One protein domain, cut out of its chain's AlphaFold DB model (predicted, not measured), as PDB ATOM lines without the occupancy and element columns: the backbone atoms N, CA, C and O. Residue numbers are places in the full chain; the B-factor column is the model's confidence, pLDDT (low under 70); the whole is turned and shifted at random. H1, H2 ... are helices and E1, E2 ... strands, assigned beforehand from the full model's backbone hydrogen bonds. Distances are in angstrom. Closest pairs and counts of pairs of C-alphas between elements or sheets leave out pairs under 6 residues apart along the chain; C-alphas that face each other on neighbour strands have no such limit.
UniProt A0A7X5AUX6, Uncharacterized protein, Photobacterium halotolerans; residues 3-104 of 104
ATOM      1  N   ILE A   3     -32.627  19.685 -10.249       92.38
ATOM      2  CA  ILE A   3     -31.278  19.180  -9.952       92.38
ATOM      3  C   ILE A   3     -31.083  19.069  -8.441       92.38
ATOM      4  O   ILE A   3     -31.677  19.834  -7.686       92.38
ATOM      5  N   THR A   4     -30.244  18.135  -8.005       94.25
ATOM      6  CA  THR A   4     -29.873  17.999  -6.590       94.25
ATOM      7  C   THR A   4     -28.500  18.616  -6.377       94.25
ATOM      8  O   THR A   4     -27.578  18.329  -7.136       94.25
ATOM      9  N   VAL A   5     -28.359  19.461  -5.358       93.81
ATOM     10  CA  VAL A   5     -27.089  20.114  -5.032       93.81
ATOM     11  C   VAL A   5     -26.106  19.094  -4.444       93.81
ATOM     12  O   VAL A   5     -26.395  18.504  -3.395       93.81
ATOM     13  N   PRO A   6     -24.925  18.896  -5.059       95.25
ATOM     14  CA  PRO A   6     -23.910  18.004  -4.519       95.25
ATOM     15  C   PRO A   6     -23.189  18.628  -3.308       95.25
ATOM     16  O   PRO A   6     -23.125  19.855  -3.169       95.25
ATOM     17  N   PRO A   7     -22.574  17.811  -2.428       94.62
ATOM     18  CA  PRO A   7     -21.824  18.310  -1.271       94.62
ATOM     19  C   PRO A   7     -20.668  19.255  -1.623       94.62
ATOM     20  O   PRO A   7     -20.290  20.099  -0.812       94.62
ATOM     21  N   THR A   8     -20.083  19.102  -2.809       92.50
ATOM     22  CA  THR A   8     -19.005  19.951  -3.338       92.50
ATOM     23  C   THR A   8     -19.495  21.368  -3.621       92.50
ATOM     24  O   THR A   8     -18.880  22.322  -3.140       92.50
ATOM     25  N   ALA A   9     -20.637  21.515  -4.295       92.50
ATOM     26  CA  ALA A   9     -21.261  22.809  -4.558       92.50
ATOM     27  C   ALA A   9     -21.649  23.537  -3.266       92.50
ATOM     28  O   ALA A   9     -21.392  24.733  -3.124       92.50
ATOM     29  N   ALA A  10     -22.203  22.808  -2.291       90.50
ATOM     30  CA  ALA A  10     -22.552  23.364  -0.984       90.50
ATOM     31  C   ALA A  10     -21.323  23.886  -0.219       90.50
ATOM     32  O   ALA A  10     -21.385  24.949   0.392       90.50
ATOM     33  N   ARG A  11     -20.186  23.177  -0.292       90.56
ATOM     34  CA  ARG A  11     -18.929  23.599   0.349       90.56
ATOM     35  C   ARG A  11     -18.292  24.813  -0.321       90.56
ATOM     36  O   ARG A  11     -17.780  25.687   0.365       90.56
ATOM     37  N   ASN A  12     -18.313  24.844  -1.652       89.38
ATOM     38  CA  ASN A  12     -17.614  25.857  -2.442       89.38
ATOM     39  C   ASN A  12     -18.477  27.093  -2.741       89.38
ATOM     40  O   ASN A  12     -17.963  28.079  -3.262       89.38
ATOM     41  N   GLY A  13     -19.784  27.037  -2.467       88.75
ATOM     42  CA  GLY A  13     -20.733  28.115  -2.767       88.75
ATOM     43  C   GLY A  13     -20.988  28.334  -4.264       88.75
ATOM     44  O   GLY A  13     -21.554  29.354  -4.656       88.75
ATOM     45  N   ILE A  14     -20.562  27.391  -5.105       92.69
ATOM     46  CA  ILE A  14     -20.677  27.452  -6.561       92.69
ATOM     47  C   ILE A  14     -21.187  26.103  -7.040       92.69
ATOM     48  O   ILE A  14     -20.510  25.095  -6.853       92.69
ATOM     49  N   LEU A  15     -22.343  26.110  -7.694       93.88
ATOM     50  CA  LEU A  15     -22.895  24.944  -8.367       93.88
ATOM     51  C   LEU A  15     -22.453  24.958  -9.834       93.88
ATOM     52  O   LEU A  15     -22.633  25.956 -10.532       93.88
ATOM     53  N   ARG A  16     -21.891  23.850 -10.312       93.50
ATOM     54  CA  ARG A  16     -21.505  23.658 -11.709       93.50
ATOM     55  C   ARG A  16     -22.387  22.599 -12.345       93.50
ATOM     56  O   ARG A  16     -22.605  21.538 -11.770       93.50
ATOM     57  N   VAL A  17     -22.897  22.887 -13.535       91.62
ATOM     58  CA  VAL A  17     -23.696  21.944 -14.323       91.62
ATOM     59  C   VAL A  17     -23.056  21.819 -15.692       91.62
ATOM     60  O   VAL A  17     -22.968  22.799 -16.428       91.62
ATOM     61  N   TRP A  18     -22.605  20.621 -16.027       89.88
ATOM     62  CA  TRP A  18     -22.019  20.317 -17.320       89.88
ATOM     63  C   TRP A  18     -23.089  19.793 -18.266       89.88
ATOM     64  O   TRP A  18     -23.857  18.895 -17.910       89.88
ATOM     65  N   LEU A  19     -23.121  20.340 -19.474       86.75
ATOM     66  CA  LEU A  19     -24.060  19.981 -20.525       86.75
ATOM     67  C   LEU A  19     -23.335  19.316 -21.692       86.75
ATOM     68  O   LEU A  19     -22.214  19.695 -22.027       86.75
ATOM     69  N   GLN A  20     -24.010  18.379 -22.349       83.50
ATOM     70  CA  GLN A  20     -23.544  17.734 -23.577       83.50
ATOM     71  C   GLN A  20     -23.524  18.696 -24.780       83.50
ATOM     72  O   GLN A  20     -22.772  18.471 -25.728       83.50
ATOM     73  N   ARG A  21     -24.374  19.735 -24.763       77.19
ATOM     74  CA  ARG A  21     -24.580  20.690 -25.865       77.19
ATOM     75  C   ARG A  21     -25.057  22.060 -25.381       77.19
ATOM     76  O   ARG A  21     -25.661  22.170 -24.312       77.19
ATOM     77  N   ILE A  22     -24.831  23.087 -26.204       72.00
ATOM     78  CA  ILE A  22     -25.343  24.449 -25.994       72.00
ATOM     79  C   ILE A  22     -26.870  24.446 -26.210       72.00
ATOM     80  O   ILE A  22     -27.326  24.013 -27.271       72.00
ATOM     81  N   PRO A  23     -27.689  24.902 -25.244       71.31
ATOM     82  CA  PRO A  23     -29.127  25.032 -25.458       71.31
ATOM     83  C   PRO A  23     -29.422  26.175 -26.443       71.31
ATOM     84  O   PRO A  23     -28.806  27.235 -26.382       71.31
ATOM     85  N   VAL A  24     -30.372  25.945 -27.350       67.62
ATOM     86  CA  VAL A  24     -30.632  26.814 -28.515       67.62
ATOM     87  C   VAL A  24     -31.215  28.178 -28.125       67.62
ATOM     88  O   VAL A  24     -30.894  29.181 -28.747       67.62
ATOM     89  N   ASP A  25     -31.994  28.231 -27.044       64.44
ATOM     90  CA  ASP A  25     -32.937  29.332 -26.801       64.44
ATOM     91  C   ASP A  25     -32.653  30.123 -25.510       64.44
ATOM     92  O   ASP A  25     -33.556  30.730 -24.926       64.44
ATOM     93  N   SER A  26     -31.456  30.035 -24.927       63.97
ATOM     94  CA  SER A  26     -31.192  30.699 -23.642       63.97
ATOM     95  C   SER A  26     -29.739  31.089 -23.469       63.97
ATOM     96  O   SER A  26     -28.861  30.239 -23.450       63.97
ATOM     97  N   GLN A  27     -29.500  32.381 -23.247       77.50
ATOM     98  CA  GLN A  27     -28.185  32.896 -22.853       77.50
ATOM     99  C   GLN A  27     -27.965  32.830 -21.337       77.50
ATOM    100  O   GLN A  27     -26.825  32.849 -20.876       77.50
ATOM    101  N   ILE A  28     -29.047  32.770 -20.549       88.44
ATOM    102  CA  ILE A  28     -29.002  32.763 -19.084       88.44
ATOM    103  C   ILE A  28     -29.964  31.704 -18.552       88.44
ATOM    104  O   ILE A  28     -31.140  31.679 -18.922       88.44
ATOM    105  N   ILE A  29     -29.463  30.857 -17.658       90.88
ATOM    106  CA  ILE A  29     -30.252  29.888 -16.896       90.88
ATOM    107  C   ILE A  29     -30.339  30.355 -15.450       90.88
ATOM    108  O   ILE A  29     -29.352  30.805 -14.875       90.88
ATOM    109  N   TYR A  30     -31.514  30.209 -14.850       92.62
ATOM    110  CA  TYR A  30     -31.813  30.674 -13.503       92.62
ATOM    111  C   TYR A  30     -32.118  29.495 -12.586       92.62
ATOM    112  O   TYR A  30     -32.848  28.583 -12.973       92.62
ATOM    113  N   ALA A  31     -31.583  29.527 -11.367       93.12
ATOM    114  CA  ALA A  31     -31.822  28.515 -10.347       93.12
ATOM    115  C   ALA A  31     -32.761  29.043  -9.254       93.12
ATOM    116  O   ALA A  31     -32.561  30.131  -8.714       93.12
ATOM    117  N   PHE A  32     -33.748  28.234  -8.886       92.56
ATOM    118  CA  PHE A  32     -34.743  28.508  -7.850       92.56
ATOM    119  C   PHE A  32     -34.693  27.406  -6.795       92.56
ATOM    120  O   PHE A  32     -34.483  26.243  -7.131       92.56
ATOM    121  N   ARG A  33     -34.899  27.740  -5.519       89.38
ATOM    122  CA  ARG A  33     -35.044  26.710  -4.479       89.38
ATOM    123  C   ARG A  33     -36.445  26.150  -4.525       89.38
ATOM    124  O   ARG A  33     -37.379  26.931  -4.449       89.38
ATOM    125  N   THR A  34     -36.595  24.830  -4.504       83.25
ATOM    126  CA  THR A  34     -37.915  24.255  -4.251       83.25
ATOM    127  C   THR A  34     -38.317  24.565  -2.814       83.25
ATOM    128  O   THR A  34     -37.711  24.034  -1.880       83.25
ATOM    129  N   ARG A  35     -39.324  25.412  -2.605       70.81
ATOM    130  CA  ARG A  35     -39.979  25.528  -1.299       70.81
ATOM    131  C   ARG A  35     -41.389  24.957  -1.372       70.81
ATOM    132  O   ARG A  35     -42.099  25.219  -2.339       70.81
ATOM    133  N   PRO A  36     -41.832  24.216  -0.347       55.84
ATOM    134  CA  PRO A  36     -43.253  23.973  -0.185       55.84
ATOM    135  C   PRO A  36     -43.943  25.331   0.047       55.84
ATOM    136  O   PRO A  36     -43.586  26.052   0.975       55.84
ATOM    137  N   ASN A  37     -44.914  25.671  -0.804       50.91
ATOM    138  CA  ASN A  37     -45.857  26.794  -0.656       50.91
ATOM    139  C   ASN A  37     -45.380  28.232  -0.937       50.91
ATOM    140  O   ASN A  37     -46.057  29.170  -0.520       50.91
ATOM    141  N   THR A  38     -44.305  28.457  -1.688       52.41
ATOM    142  CA  THR A  38     -44.073  29.787  -2.287       52.41
ATOM    143  C   THR A  38     -43.971  29.655  -3.790       52.41
ATOM    144  O   THR A  38     -43.252  28.783  -4.273       52.41
ATOM    145  N   ALA A  39     -44.671  30.524  -4.520       56.00
ATOM    146  CA  ALA A  39     -44.308  30.792  -5.899       56.00
ATOM    147  C   ALA A  39     -42.825  31.184  -5.893       56.00
ATOM    148  O   ALA A  39     -42.398  32.039  -5.116       56.00
ATOM    149  N   ASP A  40     -42.019  30.470  -6.668       62.34
ATOM    150  CA  ASP A  40     -40.584  30.704  -6.780       62.34
ATOM    151  C   ASP A  40     -40.353  32.027  -7.537       62.34
ATOM    152  O   ASP A  40     -40.024  32.026  -8.721       62.34
ATOM    153  N   GLU A  41     -40.607  33.162  -6.883       64.25
ATOM    154  CA  GLU A  41     -40.699  34.478  -7.536       64.25
ATOM    155  C   GLU A  41     -39.328  35.057  -7.903       64.25
ATOM    156  O   GLU A  41     -39.210  35.830  -8.855       64.25
ATOM    157  N   HIS A  42     -38.266  34.653  -7.195       82.88
ATOM    158  CA  HIS A  42     -36.927  35.195  -7.412       82.88
ATOM    159  C   HIS A  42     -35.853  34.108  -7.529       82.88
ATOM    160  O   HIS A  42     -35.763  33.230  -6.660       82.88
ATOM    161  N   PRO A  43     -35.000  34.175  -8.568       89.69
ATOM    162  CA  PRO A  43     -33.891  33.250  -8.711       89.69
ATOM    163  C   PRO A  43     -32.848  33.490  -7.615       89.69
ATOM    164  O   PRO A  43     -32.524  34.624  -7.264       89.69
ATOM    165  N   ILE A  44     -32.291  32.405  -7.084       90.81
ATOM    166  CA  ILE A  44     -31.221  32.451  -6.076       90.81
ATOM    167  C   ILE A  44     -29.820  32.505  -6.695       90.81
ATOM    168  O   ILE A  44     -28.847  32.799  -6.001       90.81
ATOM    169  N   SER A  45     -29.723  32.180  -7.984       92.12
ATOM    170  CA  SER A  45     -28.493  32.173  -8.767       92.12
ATOM    171  C   SER A  45     -28.824  32.183 -10.260       92.12
ATOM    172  O   SER A  45     -29.918  31.774 -10.663       92.12
ATOM    173  N   GLN A  46     -27.872  32.619 -11.078       92.94
ATOM    174  CA  GLN A  46     -27.946  32.562 -12.531       92.94
ATOM    175  C   GLN A  46     -26.608  32.114 -13.120       92.94
ATOM    176  O   GLN A  46     -25.550  32.432 -12.577       92.94
ATOM    177  N   ALA A  47     -26.664  31.413 -14.246       91.06
ATOM    178  CA  ALA A  47     -25.503  31.024 -15.028       91.06
ATOM    179  C   ALA A  47     -25.646  31.552 -16.451       91.06
ATOM    180  O   ALA A  47     -26.676  31.349 -17.097       91.06
ATOM    181  N   HIS A  48     -24.596  32.202 -16.937       87.00
ATOM    182  CA  HIS A  48     -24.499  32.618 -18.329       87.00
ATOM    183  C   HIS A  48     -23.937  31.470 -19.160       87.00
ATOM    184  O   HIS A  48     -22.960  30.823 -18.774       87.00
ATOM    185  N   ILE A  49     -24.556  31.225 -20.306       78.56
ATOM    186  CA  ILE A  49     -24.071  30.271 -21.291       78.56
ATOM    187  C   ILE A  49     -23.083  31.008 -22.186       78.56
ATOM    188  O   ILE A  49     -23.462  31.872 -22.974       78.56
ATOM    189  N   TYR A  50     -21.805  30.672 -22.040       61.03
ATOM    190  CA  TYR A  50     -20.741  31.156 -22.911       61.03
ATOM    191  C   TYR A  50     -20.453  30.078 -23.960       61.03
ATOM    192  O   TYR A  50     -19.994  28.992 -23.618       61.03
ATOM    193  N   GLY A  51     -20.743  30.355 -25.232       57.47
ATOM    194  CA  GLY A  51     -20.544  29.403 -26.328       57.47
ATOM    195  C   GLY A  51     -20.697  30.051 -27.705       57.47
ATOM    196  O   GLY A  51     -21.289  31.123 -27.836       57.47
ATOM    197  N   ARG A  52     -20.121  29.426 -28.742       53.38
ATOM    198  CA  ARG A  52     -20.244  29.874 -30.137       53.38
ATOM    199  C   ARG A  52     -21.632  29.520 -30.680       53.38
ATOM    200  O   ARG A  52     -21.872  28.349 -30.926       53.38
ATOM    201  N   GLY A  53     -22.467  30.528 -30.935       51.75
ATOM    202  CA  GLY A  53     -23.675  30.445 -31.771       51.75
ATOM    203  C   GLY A  53     -24.831  29.595 -31.224       51.75
ATOM    204  O   GLY A  53     -24.646  28.508 -30.681       51.75
ATOM    205  N   GLU A  54     -26.054  30.087 -31.400       55.12
ATOM    206  CA  GLU A  54     -27.282  29.318 -31.164       55.12
ATOM    207  C   GLU A  54     -27.281  28.036 -32.016       55.12
ATOM    208  O   GLU A  54     -26.913  28.063 -33.190       55.12
ATOM    209  N   GLY A  55     -27.670  26.896 -31.436       52.62
ATOM    210  CA  GLY A  55     -27.840  25.649 -32.194       52.62
ATOM    211  C   GLY A  55     -26.557  25.020 -32.745       52.62
ATOM    212  O   GLY A  55     -26.641  24.177 -33.639       52.62
ATOM    213  N   SER A  56     -25.380  25.398 -32.230       55.94
ATOM    214  CA  SER A  56     -24.113  24.786 -32.638       55.94
ATOM    215  C   SER A  56     -24.160  23.263 -32.480       55.94
ATOM    216  O   SER A  56     -24.439  22.733 -31.404       55.94
ATOM    217  N   SER A  57     -23.867  22.558 -33.574       52.16
ATOM    218  CA  SER A  57     -23.760  21.096 -33.632       52.16
ATOM    219  C   SER A  57     -22.510  20.557 -32.931       52.16
ATOM    220  O   SER A  57     -22.305  19.344 -32.879       52.16
ATOM    221  N   ALA A  58     -21.657  21.444 -32.414       51.22
ATOM    222  CA  ALA A  58     -20.465  21.053 -31.698       51.22
ATOM    223  C   ALA A  58     -20.856  20.433 -30.347       51.22
ATOM    224  O   ALA A  58     -21.481  21.078 -29.505       51.22
ATOM    225  N   SER A  59     -20.450  19.178 -30.138       54.28
ATOM    226  CA  SER A  59     -20.486  18.450 -28.860       54.28
ATOM    227  C   SER A  59     -19.502  19.051 -27.847       54.28
ATOM    228  O   SER A  59     -18.636  18.364 -27.304       54.28
ATOM    229  N   GLU A  60     -19.557  20.365 -27.652       62.59
ATOM    230  CA  GLU A  60     -18.738  21.074 -26.687       62.59
ATOM    231  C   GLU A  60     -19.381  20.894 -25.317       62.59
ATOM    232  O   GLU A  60     -20.533  21.263 -25.097       62.59
ATOM    233  N   LYS A  61     -18.635  20.290 -24.388       73.75
ATOM    234  CA  LYS A  61     -19.042  20.231 -22.985       73.75
ATOM    235  C   LYS A  61     -19.188  21.664 -22.475       73.75
ATOM    236  O   LYS A  61     -18.185  22.359 -22.316       73.75
ATOM    237  N   VAL A  62     -20.415  22.107 -22.219       81.69
ATOM    238  CA  VAL A  62     -20.687  23.459 -21.710       81.69
ATOM    239  C   VAL A  62     -20.758  23.404 -20.198       81.69
ATOM    240  O   VAL A  62     -21.520  22.615 -19.650       81.69
ATOM    241  N   MET A  63     -20.009  24.262 -19.515       86.94
ATOM    242  CA  MET A  63     -20.122  24.420 -18.068       86.94
ATOM    243  C   MET A  63     -21.008  25.622 -17.741       86.94
ATOM    244  O   MET A  63     -20.661  26.760 -18.054       86.94
ATOM    245  N   LEU A  64     -22.116  25.381 -17.048       89.25
ATOM    246  CA  LEU A  64     -22.890  26.420 -16.383       89.25
ATOM    247  C   LEU A  64     -22.364  26.600 -14.967       89.25
ATOM    248  O   LEU A  64     -22.332  25.639 -14.198       89.25
ATOM    249  N   GLN A  65     -21.992  27.823 -14.609       91.94
ATOM    250  CA  GLN A  65     -21.566  28.153 -13.255       91.94
ATOM    251  C   GLN A  65     -22.615  29.027 -12.569       91.94
ATOM    252  O   GLN A  65     -22.885  30.138 -13.014       91.94
ATOM    253  N   PHE A  66     -23.167  28.525 -11.468       93.56
ATOM    254  CA  PHE A  66     -24.188  29.158 -10.641       93.56
ATOM    255  C   PHE A  66     -23.564  29.620  -9.312       93.56
ATOM    256  O   PHE A  66     -23.503  28.840  -8.355       93.56
ATOM    257  N   PRO A  67     -23.054  30.861  -9.227       92.12
ATOM    258  CA  PRO A  67     -22.639  31.456  -7.960       92.12
ATOM    259  C   PRO A  67     -23.861  31.894  -7.143       92.12
ATOM    260  O   PRO A  67     -24.869  32.327  -7.701       92.12
ATOM    261  N   ILE A  68     -23.786  31.827  -5.816       85.94
ATOM    262  CA  ILE A  68     -24.844  32.377  -4.956       85.94
ATOM    263  C   ILE A  68     -24.907  33.904  -5.125       85.94
ATOM    264  O   ILE A  68     -23.876  34.576  -5.084       85.94
ATOM    265  N   ASN A  69     -26.114  34.455  -5.283       83.50
ATOM    266  CA  ASN A  69     -26.310  35.905  -5.353       83.50
ATOM    267  C   ASN A  69     -25.827  36.602  -4.060       83.50
ATOM    268  O   ASN A  69     -25.991  36.039  -2.973       83.50
ATOM    269  N   PRO A  70     -25.288  37.837  -4.124       79.06
ATOM    270  CA  PRO A  70     -24.892  38.591  -2.933       79.06
ATOM    271  C   PRO A  70     -26.034  38.700  -1.909       79.06
ATOM    272  O   PRO A  70     -27.163  39.027  -2.265       79.06
ATOM    273  N   GLY A  71     -25.756  38.388  -0.637       78.50
ATOM    274  CA  GLY A  71     -26.771  38.342   0.429       78.50
ATOM    275  C   GLY A  71     -27.720  37.134   0.369       78.50
ATOM    276  O   GLY A  71     -28.602  36.990   1.216       78.50
ATOM    277  N   GLY A  72     -27.541  36.246  -0.611       79.50
ATOM    278  CA  GLY A  72     -28.286  35.005  -0.753       79.50
ATOM    279  C   GLY A  72     -27.895  33.962   0.293       79.50
ATOM    280  O   GLY A  72     -26.775  33.924   0.802       79.50
ATOM    281  N   ARG A  73     -28.836  33.064   0.606       86.12
ATOM    282  CA  ARG A  73     -28.549  31.907   1.462       86.12
ATOM    283  C   ARG A  73     -27.613  30.926   0.735       86.12
ATOM    284  O   ARG A  73     -27.853  30.664  -0.449       86.12
ATOM    285  N   PRO A  74     -26.641  30.304   1.431       89.06
ATOM    286  CA  PRO A  74     -25.778  29.290   0.839       89.06
ATOM    287  C   PRO A  74     -26.529  28.058   0.358       89.06
ATOM    288  O   PRO A  74     -27.546  27.679   0.960       89.06
ATOM    289  N   PHE A  75     -26.000  27.423  -0.687       91.12
ATOM    290  CA  PHE A  75     -26.469  26.117  -1.129       91.12
ATOM    291  C   PHE A  75     -26.384  25.088   0.008       91.12
ATOM    292  O   PHE A  75     -25.470  25.133   0.831       91.12
ATOM    293  N   GLN A  76     -27.337  24.164   0.056       92.25
ATOM    294  CA  GLN A  76     -27.394  23.067   1.019       92.25
ATOM    295  C   GLN A  76     -27.231  21.740   0.286       92.25
ATOM    296  O   GLN A  76     -27.907  21.487  -0.708       92.25
ATOM    297  N   ALA A  77     -26.345  20.874   0.773       93.81
ATOM    298  CA  ALA A  77     -26.165  19.555   0.178       93.81
ATOM    299  C   ALA A  77     -27.490  18.772   0.220       93.81
ATOM    300  O   ALA A  77     -28.141  18.707   1.262       93.81
ATOM    301  N   GLY A  78     -27.883  18.189  -0.912       92.19
ATOM    302  CA  GLY A  78     -29.140  17.449  -1.037       92.19
ATOM    303  C   GLY A  78     -30.385  18.315  -1.249       92.19
ATOM    304  O   GLY A  78     -31.460  17.752  -1.449       92.19
ATOM    305  N   GLU A  79     -30.285  19.653  -1.252       91.62
ATOM    306  CA  GLU A  79     -31.432  20.471  -1.654       91.62
ATOM    307  C   GLU A  79     -31.708  20.312  -3.152       91.62
ATOM    308  O   GLU A  79     -30.793  20.141  -3.964       91.62
ATOM    309  N   VAL A  80     -32.987  20.380  -3.516       92.06
ATOM    310  CA  VAL A  80     -33.417  20.338  -4.910       92.06
ATOM    311  C   VAL A  80     -33.620  21.764  -5.406       92.06
ATOM    312  O   VAL A  80     -34.333  22.564  -4.799       92.06
ATOM    313  N   LEU A  81     -32.997  22.083  -6.535       92.06
ATOM    314  CA  LEU A  81     -33.190  23.346  -7.235       92.06
ATOM    315  C   LEU A  81     -33.952  23.112  -8.534       92.06
ATOM    316  O   LEU A  81     -33.797  22.074  -9.179       92.06
ATOM    317  N   ILE A  82     -34.755  24.092  -8.939       93.19
ATOM    318  CA  ILE A  82     -35.383  24.129 -10.257       93.19
ATOM    319  C   ILE A  82     -34.579  25.075 -11.143       93.19
ATOM    320  O   ILE A  82     -34.382  26.237 -10.797       93.19
ATOM    321  N   LEU A  83     -34.147  24.575 -12.295       92.31
ATOM    322  CA  LEU A  83     -33.580  25.370 -13.376       92.31
ATOM    323  C   LEU A  83     -34.686  25.790 -14.343       92.31
ATOM    324  O   LEU A  83     -35.455  24.937 -14.812       92.31
ATOM    325  N   LYS A  84     -34.731  27.088 -14.647       92.12
ATOM    326  CA  LYS A  84     -35.674  27.721 -15.580       92.12
ATOM    327  C   LYS A  84     -34.941  28.687 -16.506       92.12
ATOM    328  O   LYS A  84     -33.866  29.186 -16.166       92.12
ATOM    329  N   ARG A  85     -35.548  28.982 -17.653       89.38
ATOM    330  CA  ARG A  85     -35.148  30.099 -18.524       89.38
ATOM    331  C   ARG A  85     -36.136  31.251 -18.386       89.38
ATOM    332  O   ARG A  85     -37.274  31.038 -17.974       89.38
ATOM    333  N   ARG A  86     -35.705  32.470 -18.711       89.12
ATOM    334  CA  ARG A  86     -36.599  33.632 -18.757       89.12
ATOM    335  C   ARG A  86     -37.180  33.775 -20.159       89.12
ATOM    336  O   ARG A  86     -36.431  33.917 -21.119       89.12
ATOM    337  N   ASN A  87     -38.501  33.782 -20.251       87.00
ATOM    338  CA  ASN A  87     -39.233  34.188 -21.437       87.00
ATOM    339  C   ASN A  87     -39.437  35.704 -21.378       87.00
ATOM    340  O   ASN A  87     -40.215  36.207 -20.567       87.00
ATOM    341  N   THR A  88     -38.699  36.442 -22.202       83.56
ATOM    342  CA  THR A  88     -38.738  37.911 -22.206       83.56
ATOM    343  C   THR A  88     -40.044  38.466 -22.766       83.56
ATOM    344  O   THR A  88     -40.463  39.533 -22.335       83.56
ATOM    345  N   ALA A  89     -40.710  37.749 -23.676       86.94
ATOM    346  CA  ALA A  89     -41.975  38.183 -24.265       86.94
ATOM    347  C   ALA A  89     -43.144  38.095 -23.271       86.94
ATOM    348  O   ALA A  89     -44.023  38.952 -23.281       86.94
ATOM    349  N   ALA A  90     -43.142  37.076 -22.407       86.62
ATOM    350  CA  ALA A  90     -44.177  36.858 -21.395       86.62
ATOM    351  C   ALA A  90     -43.812  37.401 -19.998       86.62
ATOM    352  O   ALA A  90     -44.594  37.239 -19.068       86.62
ATOM    353  N   ASP A  91     -42.615  37.978 -19.847       85.06
ATOM    354  CA  ASP A  91     -41.999  38.354 -18.565       85.06
ATOM    355  C   ASP A  91     -42.137  37.278 -17.471       85.06
ATOM    356  O   ASP A  91     -42.485  37.537 -16.321       85.06
ATOM    357  N   ALA A  92     -41.875  36.025 -17.850       88.25
ATOM    358  CA  ALA A  92     -42.086  34.863 -16.993       88.25
ATOM    359  C   ALA A  92     -40.887  33.909 -17.019       88.25
ATOM    360  O   ALA A  92     -40.107  33.876 -17.974       88.25
ATOM    361  N   TYR A  93     -40.748  33.098 -15.969       89.19
ATOM    362  CA  TYR A  93     -39.793  31.991 -15.947       89.19
ATOM    363  C   TYR A  93     -40.479  30.698 -16.358       89.19
ATOM    364  O   TYR A  93     -41.455  30.284 -15.733       89.19
ATOM    365  N   GLU A  94     -39.924  30.030 -17.359       89.25
ATOM    366  CA  GLU A  94     -40.470  28.794 -17.906       89.25
ATOM    367  C   GLU A  94     -39.515  27.618 -17.726       89.25
ATOM    368  O   GLU A  94     -38.288  27.767 -17.622       89.25
ATOM    369  N   ASP A  95     -40.101  26.426 -17.648       88.38
ATOM    370  CA  ASP A  95     -39.338  25.200 -17.512       88.38
ATOM    371  C   ASP A  95     -38.449  24.975 -18.733       88.38
ATOM    372  O   ASP A  95     -38.852  25.140 -19.881       88.38
ATOM    373  N   ILE A  96     -37.219  24.552 -18.459       86.44
ATOM    374  CA  ILE A  96     -36.245  24.158 -19.471       86.44
ATOM    375  C   ILE A  96     -35.847  22.697 -19.272       86.44
ATOM    376  O   ILE A  96     -35.842  22.192 -18.139       86.44
ATOM    377  N   GLN A  97     -35.491  22.039 -20.373       86.75
ATOM    378  CA  GLN A  97     -34.764  20.776 -20.380       86.75
ATOM    379  C   GLN A  97     -33.337  21.008 -20.869       86.75
ATOM    380  O   GLN A  97     -33.112  21.694 -21.863       86.75
ATOM    381  N   LEU A  98     -32.383  20.437 -20.143       86.44
ATOM    382  CA  LEU A  98     -30.963  20.527 -20.439       86.44
ATOM    383  C   LEU A  98     -30.390  19.115 -20.517       86.44
ATOM    384  O   LEU A  98     -30.777  18.234 -19.751       86.44
ATOM    385  N   ASP A  99     -29.455  18.923 -21.436       86.69
ATOM    386  CA  ASP A  99     -28.769  17.653 -21.655       86.69
ATOM    387  C   ASP A  99     -27.580  17.541 -20.689       86.69
ATOM    388  O   ASP A  99     -26.444  17.855 -21.043       86.69
ATOM    389  N   VAL A 100     -27.873  17.257 -19.416       87.88
ATOM    390  CA  VAL A 100     -26.894  17.299 -18.318       87.88
ATOM    391  C   VAL A 100     -26.062  16.021 -18.278       87.88
ATOM    392  O   VAL A 100     -26.606  14.924 -18.194       87.88
ATOM    393  N   ILE A 101     -24.739  16.180 -18.242       90.38
ATOM    394  CA  ILE A 101     -23.776  15.079 -18.087       90.38
ATOM    395  C   ILE A 101     -23.200  14.990 -16.673       90.38
ATOM    396  O   ILE A 101     -22.865  13.899 -16.221       90.38
ATOM    397  N   GLU A 102     -23.086  16.114 -15.961       91.31
ATOM    398  CA  GLU A 102     -22.494  16.150 -14.621       91.31
ATOM    399  C   GLU A 102     -22.987  17.367 -13.822       91.31
ATOM    400  O   GLU A 102     -23.257  18.429 -14.386       91.31
ATOM    401  N   VAL A 103     -23.072  17.220 -12.496       91.19
ATOM    402  CA  VAL A 103     -23.350  18.307 -11.548       91.19
ATOM    403  C   VAL A 103     -22.320  18.258 -10.416       91.19
ATOM    404  O   VAL A 103     -22.203  17.223  -9.758       91.19
ATOM    405  N   THR A 104     -21.595  19.358 -10.174       90.69
ATOM    406  CA  THR A 104     -20.516  19.458  -9.166       90.69
ATOM    407  C   THR A 104     -20.566  20.703  -8.298       90.69
ATOM    408  O   THR A 104     -21.144  21.732  -8.707       90.69
TER     409      THR A 104
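What this domain is: This is residues 3 to 104 of the 104 residues of an uncharacterized protein of Photobacterium halotolerans (UniProt A0A7X5AUX6). Two small antiparallel sheets lie face to face as a sandwich with crossed strands: a twisted four-stranded sheet, E3 E2 E5 E6, and a three-stranded one, E4 E1 E7. Edge strands E3 and E4 come together along one side, and the short helix H1 sits by one end of E1. The printed part has 102 residues with one named helix and seven named strands, in the order H1 E1 E2 E3 E4 E5 E6 E7. The class is mostly strand, though under half of the residues are in named elements. The whole is compact, with a radius of gyration of the C-alphas of 13.5 A, and spans 37 by 34 by 22 A.

Where its parts are: Start in the larger sheet with E5, the longest strand, residues 80 to 87: find C-alpha 80 at (-33.417, 20.338, -4.910) and follow it 22.3 A to C-alpha 87 at (-39.233, 34.188, -21.437). Beside it look for E2, residues 28 to 33, 16.9 A long, and E6, residues 92 to 95; E3 is residues 45 to 48. In the other sheet, E1 is residues 14 to 19, 16.2 A, E4 is residues 62 to 67, 16.0 A, and E7 is residues 100 to 103, ending at C-alpha 103 at (-23.350, 18.307, -11.548). H1 is residues 7 to 12, 8.7 A.

How they stand to each other: The larger sheet is only just strongly twisted, its C-alphas lying up to 4.3 A off their best plane. In it, check N 30 and O 84, 2.9 A, between E2 and E5; N 47 and O 29, 2.8 A, in the hairpin of E2 and E3; and N 87 and O 92, 2.8 A, in the hairpin of E5 and E6. Residues 3 to 4 pair antiparallel with residues 80 to 81 of E5. Across the sandwich, two sheets face to face, the facing parts are 9.1 A centre to centre and the strands cross at 57 degrees. The closest C-alphas of E3 and E4 are those of Ala 47 and Phe 66, 4.9 A. In the smaller sheet, look at N 64 and O 17, 2.8 A, between E4 and E1, and N 18 and O 102, 2.8 A, between E1 and E7. H1 is on this sheet but at the sheet's level, its height over the sheet 2.2 A; both its O i to N i+4 pairs are within hydrogen-bond range.

The domain as a whole: The C-alphas farthest apart are those of Asn 37 and Ala 58, 40.5 A. The printed part has no cut; the links E2 to E3, E3 to E4 and E4 to E5 are long. Mean pLDDT of the printed part is 82.1, and it is under 70 at residues 24 to 26, 36 to 41 and 50 to 60.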